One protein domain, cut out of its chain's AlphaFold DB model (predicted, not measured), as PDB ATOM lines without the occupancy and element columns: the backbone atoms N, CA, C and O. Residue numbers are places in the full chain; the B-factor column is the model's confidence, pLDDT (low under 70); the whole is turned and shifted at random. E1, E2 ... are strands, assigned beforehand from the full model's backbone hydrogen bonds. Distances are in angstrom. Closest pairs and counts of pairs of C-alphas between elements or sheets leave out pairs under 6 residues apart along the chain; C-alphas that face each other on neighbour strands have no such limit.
ATOM      1  N   ARG A   2     132.502 144.481 178.144       89.12
ATOM      2  CA  ARG A   2     133.383 143.369 177.756       89.12
ATOM      3  C   ARG A   2     133.107 142.086 178.541       89.12
ATOM      4  O   ARG A   2     132.490 142.110 179.601       89.12
ATOM      5  N   GLU A   3     133.633 140.975 178.058       91.38
ATOM      6  CA  GLU A   3     133.655 139.711 178.794       91.38
ATOM      7  C   GLU A   3     134.900 139.593 179.687       91.38
ATOM      8  O   GLU A   3     135.902 140.293 179.513       91.38
ATOM      9  N   SER A   4     134.862 138.689 180.668       89.50
ATOM     10  CA  SER A   4     136.042 138.349 181.463       89.50
ATOM     11  C   SER A   4     137.090 137.651 180.598       89.50
ATOM     12  O   SER A   4     136.777 136.657 179.954       89.50
ATOM     13  N   GLY A   5     138.352 138.068 180.677       85.88
ATOM     14  CA  GLY A   5     139.425 137.505 179.849       85.88
ATOM     15  C   GLY A   5     139.906 136.092 180.209       85.88
ATOM     16  O   GLY A   5     141.004 135.740 179.796       85.88
ATOM     17  N   HIS A   6     139.179 135.330 181.032       86.31
ATOM     18  CA  HIS A   6     139.516 133.931 181.340       86.31
ATOM     19  C   HIS A   6     138.325 133.006 181.085       86.31
ATOM     20  O   HIS A   6     138.436 132.064 180.318       86.31
ATOM     21  N   LEU A   7     137.167 133.313 181.678       91.00
ATOM     22  CA  LEU A   7     135.959 132.487 181.551       91.00
ATOM     23  C   LEU A   7     134.964 133.003 180.501       91.00
ATOM     24  O   LEU A   7     133.851 132.497 180.441       91.00
ATOM     25  N   HIS A   8     135.305 134.058 179.751       89.56
ATOM     26  CA  HIS A   8     134.425 134.674 178.744       89.56
ATOM     27  C   HIS A   8     133.013 135.027 179.251       89.56
ATOM     28  O   HIS A   8     132.040 135.056 178.511       89.56
ATOM     29  N   ARG A   9     132.886 135.326 180.550       91.19
ATOM     30  CA  ARG A   9     131.601 135.689 181.151       91.19
ATOM     31  C   ARG A   9     131.282 137.156 180.868       91.19
ATOM     32  O   ARG A   9     132.177 137.985 181.079       91.19
ATOM     33  N   PRO A  10     130.038 137.504 180.499       91.75
ATOM     34  CA  PRO A  10     129.620 138.894 180.358       91.75
ATOM     35  C   PRO A  10     129.938 139.698 181.622       91.75
ATOM     36  O   PRO A  10     129.698 139.236 182.741       91.75
ATOM     37  N   ARG A  11     130.496 140.901 181.463       91.25
ATOM     38  CA  ARG A  11     130.621 141.877 182.556       91.25
ATOM     39  C   ARG A  11     129.648 143.025 182.339       91.25
ATOM     40  O   ARG A  11     129.288 143.342 181.212       91.25
ATOM     41  N   GLY A  12     129.256 143.654 183.441       91.88
ATOM     42  CA  GLY A  12     128.496 144.899 183.461       91.88
ATOM     43  C   GLY A  12     129.259 146.015 184.172       91.88
ATOM     44  O   GLY A  12     130.399 145.828 184.615       91.88
ATOM     45  N   LEU A  13     128.607 147.173 184.298       94.06
ATOM     46  CA  LEU A  13     129.103 148.265 185.131       94.06
ATOM     47  C   LEU A  13     129.191 147.764 186.575       94.06
ATOM     48  O   LEU A  13     128.268 147.119 187.061       94.06
ATOM     49  N   PHE A  14     130.319 148.019 187.235       95.56
ATOM     50  CA  PHE A  14     130.550 147.526 188.592       95.56
ATOM     51  C   PHE A  14     130.877 148.664 189.553       95.56
ATOM     52  O   PHE A  14     130.068 149.004 190.400       95.56
ATOM     53  N   CYS A  15     132.054 149.275 189.402       96.81
ATOM     54  CA  CYS A  15     132.543 150.270 190.353       96.81
ATOM     55  C   CYS A  15     132.140 151.712 190.020       96.81
ATOM     56  O   CYS A  15     132.029 152.521 190.925       96.81
ATOM     57  N   ASN A  16     131.996 152.052 188.736       96.25
ATOM     58  CA  ASN A  16     131.691 153.403 188.244       96.25
ATOM     59  C   ASN A  16     132.596 154.556 188.749       96.25
ATOM     60  O   ASN A  16     132.209 155.714 188.698       96.25
ATOM     61  N   ILE A  17     133.804 154.244 189.229       97.75
ATOM     62  CA  ILE A  17     134.762 155.226 189.778       97.75
ATOM     63  C   ILE A  17     136.169 155.079 189.178       97.75
ATOM     64  O   ILE A  17     137.153 155.529 189.750       97.75
ATOM     65  N   GLY A  18     136.305 154.349 188.069       96.19
ATOM     66  CA  GLY A  18     137.600 154.160 187.404       96.19
ATOM     67  C   GLY A  18     138.556 153.166 188.076       96.19
ATOM     68  O   GLY A  18     139.670 152.995 187.601       96.19
ATOM     69  N   ASN A  19     138.146 152.451 189.126       95.94
ATOM     70  CA  ASN A  19     139.022 151.484 189.804       95.94
ATOM     71  C   ASN A  19     139.035 150.098 189.115       95.94
ATOM     72  O   ASN A  19     140.059 149.586 188.660       95.94
ATOM     73  N   CYS A  20     137.857 149.496 188.965       93.94
ATOM     74  CA  CYS A  20     137.666 148.167 188.386       93.94
ATOM     75  C   CYS A  20     137.896 148.116 186.864       93.94
ATOM     76  O   CYS A  20     137.790 149.119 186.166       93.94
ATOM     77  N   SER A  21     138.132 146.914 186.328       92.00
ATOM     78  CA  SER A  21     138.433 146.689 184.905       92.00
ATOM     79  C   SER A  21     137.224 146.260 184.055       92.00
ATOM     80  O   SER A  21     137.392 145.807 182.923       92.00
ATOM     81  N   SER A  22     135.997 146.355 184.574       93.50
ATOM     82  CA  SER A  22     134.794 145.904 183.851       93.50
ATOM     83  C   SER A  22     134.400 146.824 182.687       93.50
ATOM     84  O   SER A  22     133.824 146.353 181.713       93.50
ATOM     85  N   CYS A  23     134.742 148.113 182.771       94.56
ATOM     86  CA  CYS A  23     134.377 149.158 181.808       94.56
ATOM     87  C   CYS A  23     135.460 149.445 180.751       94.56
ATOM     88  O   CYS A  23     135.391 150.463 180.078       94.56
ATOM     89  N   LEU A  24     136.476 148.588 180.619       94.25
ATOM     90  CA  LEU A  24     137.534 148.804 179.630       94.25
ATOM     91  C   LEU A  24     137.005 148.568 178.208       94.25
ATOM     92  O   LEU A  24     136.545 147.464 177.904       94.25
ATOM     93  N   MET A  25     137.112 149.585 177.354       94.88
ATOM     94  CA  MET A  25     136.681 149.572 175.948       94.88
ATOM     95  C   MET A  25     137.808 150.036 175.020       94.88
ATOM     96  O   MET A  25     138.902 150.362 175.489       94.88
ATOM     97  N   VAL A  26     137.536 150.036 173.715       95.06
ATOM     98  CA  VAL A  26     138.298 150.822 172.738       95.06
ATOM     99  C   VAL A  26     137.518 152.109 172.477       95.06
ATOM    100  O   VAL A  26     136.321 152.035 172.194       95.06
ATOM    101  N   VAL A  27     138.154 153.270 172.618       96.88
ATOM    102  CA  VAL A  27     137.532 154.583 172.375       96.88
ATOM    103  C   VAL A  27     138.400 155.348 171.392       96.88
ATOM    104  O   VAL A  27     139.573 155.567 171.663       96.88
ATOM    105  N   ASN A  28     137.846 155.728 170.240       96.81
ATOM    106  CA  ASN A  28     138.577 156.420 169.170       96.81
ATOM    107  C   ASN A  28     139.893 155.712 168.774       96.81
ATOM    108  O   ASN A  28     140.902 156.355 168.502       96.81
ATOM    109  N   GLY A  29     139.888 154.374 168.778       94.38
ATOM    110  CA  GLY A  29     141.062 153.539 168.499       94.38
ATOM    111  C   GLY A  29     141.975 153.273 169.704       94.38
ATOM    112  O   GLY A  29     142.803 152.369 169.635       94.38
ATOM    113  N   GLU A  30     141.803 153.975 170.826       93.94
ATOM    114  CA  GLU A  30     142.602 153.768 172.035       93.94
ATOM    115  C   GLU A  30     142.061 152.587 172.863       93.94
ATOM    116  O   GLU A  30     140.911 152.625 173.317       93.94
ATOM    117  N   PRO A  31     142.845 151.515 173.084       93.25
ATOM    118  CA  PRO A  31     142.406 150.370 173.867       93.25
ATOM    119  C   PRO A  31     142.531 150.613 175.377       93.25
ATOM    120  O   PRO A  31     143.382 151.349 175.853       93.25
ATOM    121  N   ASN A  32     141.748 149.865 176.160       92.75
ATOM    122  CA  ASN A  32     141.776 149.891 177.629       92.75
ATOM    123  C   ASN A  32     141.371 151.246 178.247       92.75
ATOM    124  O   ASN A  32     141.754 151.551 179.378       92.75
ATOM    125  N   VAL A  33     140.518 152.008 177.563       95.38
ATOM    126  CA  VAL A  33     139.939 153.244 178.103       95.38
ATOM    127  C   VAL A  33     138.852 152.915 179.124       95.38
ATOM    128  O   VAL A  33     138.006 152.040 178.908       95.38
ATOM    129  N   ARG A  34     138.865 153.612 180.265       96.25
ATOM    130  CA  ARG A  34     137.879 153.451 181.343       96.25
ATOM    131  C   ARG A  34     136.660 154.325 181.083       96.25
ATOM    132  O   ARG A  34     136.529 155.407 181.647       96.25
ATOM    133  N   VAL A  35     135.707 153.800 180.319       96.81
ATOM    134  CA  VAL A  35     134.544 154.593 179.873       96.81
ATOM    135  C   VAL A  35     133.634 155.084 181.001       96.81
ATOM    136  O   VAL A  35     132.815 155.961 180.776       96.81
ATOM    137  N   CYS A  36     133.751 154.547 182.221       96.88
ATOM    138  CA  CYS A  36     132.955 155.029 183.356       96.88
ATOM    139  C   CYS A  36     133.387 156.403 183.889       96.88
ATOM    140  O   CYS A  36     132.649 156.999 184.662       96.88
ATOM    141  N   VAL A  37     134.594 156.861 183.554       97.31
ATOM    142  CA  VAL A  37     135.118 158.176 183.963       97.31
ATOM    143  C   VAL A  37     135.575 159.013 182.767       97.31
ATOM    144  O   VAL A  37     135.989 160.154 182.950       97.31
ATOM    145  N   GLU A  38     135.501 158.449 181.561       97.56
ATOM    146  CA  GLU A  38     135.825 159.151 180.325       97.56
ATOM    147  C   GLU A  38     134.768 160.218 180.041       97.56
ATOM    148  O   GLU A  38     133.569 159.992 180.242       97.56
ATOM    149  N   ARG A  39     135.200 161.397 179.593       97.69
ATOM    150  CA  ARG A  39     134.262 162.479 179.291       97.69
ATOM    151  C   ARG A  39     133.559 162.168 177.984       97.69
ATOM    152  O   ARG A  39     134.204 161.821 177.010       97.69
ATOM    153  N   LEU A  40     132.244 162.347 177.942       96.56
ATOM    154  CA  LEU A  40     131.506 162.241 176.690       96.56
ATOM    155  C   LEU A  40     131.865 163.413 175.768       96.56
ATOM    156  O   LEU A  40     131.850 164.567 176.197       96.56
ATOM    157  N   ALA A  41     132.117 163.112 174.499       97.44
ATOM    158  CA  ALA A  41     132.203 164.090 173.425       97.44
ATOM    159  C   ALA A  41     131.403 163.596 172.217       97.44
ATOM    160  O   ALA A  41     131.268 162.392 171.990       97.44
ATOM    161  N   GLU A  42     130.868 164.545 171.455       98.00
ATOM    162  CA  GLU A  42     130.132 164.262 170.225       98.00
ATOM    163  C   GLU A  42     131.031 163.548 169.206       98.00
ATOM    164  O   GLU A  42     132.222 163.849 169.096       98.00
ATOM    165  N   GLY A  43     130.467 162.591 168.465       97.94
ATOM    166  CA  GLY A  43     131.196 161.843 167.435       97.94
ATOM    167  C   GLY A  43     132.205 160.804 167.944       97.94
ATOM    168  O   GLY A  43     132.926 160.227 167.130       97.94
ATOM    169  N   MET A  44     132.270 160.528 169.251       98.00
ATOM    170  CA  MET A  44     133.104 159.442 169.780       98.00
ATOM    171  C   MET A  44     132.695 158.074 169.220       98.00
ATOM    172  O   MET A  44     131.517 157.715 169.208       98.00
ATOM    173  N   VAL A  45     133.689 157.265 168.853       98.00
ATOM    174  CA  VAL A  45     133.498 155.863 168.461       98.00
ATOM    175  C   VAL A  45     133.912 154.964 169.618       98.00
ATOM    176  O   VAL A  45     135.064 154.991 170.051       98.00
ATOM    177  N   VAL A  46     132.972 154.162 170.126       96.06
ATOM    178  CA  VAL A  46     133.194 153.257 171.262       96.06
ATOM    179  C   VAL A  46     132.917 151.819 170.850       96.06
ATOM    180  O   VAL A  46     131.804 151.479 170.448       96.06
ATOM    181  N   GLU A  47     133.906 150.948 171.024       95.31
ATOM    182  CA  GLU A  47     133.823 149.545 170.629       95.31
ATOM    183  C   GLU A  47     134.062 148.606 171.815       95.31
ATOM    184  O   GLU A  47     134.902 148.832 172.696       95.31
ATOM    185  N   THR A  48     133.320 147.493 171.841       92.25
ATOM    186  CA  THR A  48     133.534 146.461 172.860       92.25
ATOM    187  C   THR A  48     134.767 145.640 172.516       92.25
ATOM    188  O   THR A  48     134.790 144.904 171.533       92.25
ATOM    189  N   ARG A  49     135.764 145.682 173.398       81.19
ATOM    190  CA  ARG A  49     136.965 144.853 173.282       81.19
ATOM    191  C   ARG A  49     136.645 143.379 173.543       81.19
ATOM    192  O   ARG A  49     136.182 143.027 174.632       81.19
ATOM    193  N   ARG A  50     136.967 142.511 172.582       80.38
ATOM    194  CA  ARG A  50     136.907 141.044 172.712       80.38
ATOM    195  C   ARG A  50     138.327 140.479 172.863       80.38
ATOM    196  O   ARG A  50     139.251 140.977 172.235       80.38
ATOM    197  N   GLY A  51     138.517 139.469 173.718       73.00
ATOM    198  CA  GLY A  51     139.826 138.825 173.940       73.00
ATOM    199  C   GLY A  51     140.782 139.561 174.899       73.00
ATOM    200  O   GLY A  51     140.402 140.523 175.572       73.00
ATOM    201  N   ARG A  52     142.029 139.082 175.024       68.44
ATOM    202  CA  ARG A  52     143.127 139.749 175.756       68.44
ATOM    203  C   ARG A  52     144.098 140.363 174.740       68.44
ATOM    204  O   ARG A  52     144.570 139.666 173.863       68.44
TER     205      ARG A  52
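Overview. This is residues 2 to 52 of the 59 residues of an uncharacterized protein of Desulfotomaculum aquiferis (UniProt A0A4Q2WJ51). This domain has little regular structure: a small hairpin of E1 and E2, with a long loop before it and another after it, reaching out to opposite ends at Leu 7 and Glu 42. The later loop folds back, and its residues 46 to 47 pair with E1. The printed part has 51 residues, no named helix and two antiparallel strands, E1 then E2; the class is all strand, with 9 residues in named elements. It is compact, radius of gyration of the C-alphas 10.9 A, yet elongated, spanning 34 by 22 by 13 A.

Arrangement. After residues 2 to 23, E1, residues 24 to 27, and E2, residues 30 to 34, form an antiparallel hairpin at 133 degrees. N 25 and O 33, 3.0 A apart, are within hydrogen-bond range. Residues 26 to 27 pair antiparallel with residues 46 to 47.

Along the chain. E1 begins at C-alpha 24 (137.534, 148.804, 179.630) and measures 9.3 A. E2 measures 10.4 A, ending at C-alpha 34 (137.879, 153.451, 181.343).

Size, cuts and confidence. The two C-alphas farthest apart, Leu 7 and Glu 42, are 34.2 A apart. The printed part has no cut, and the link E1 to E2 is tight. Residue 52 is under 70 in pLDDT.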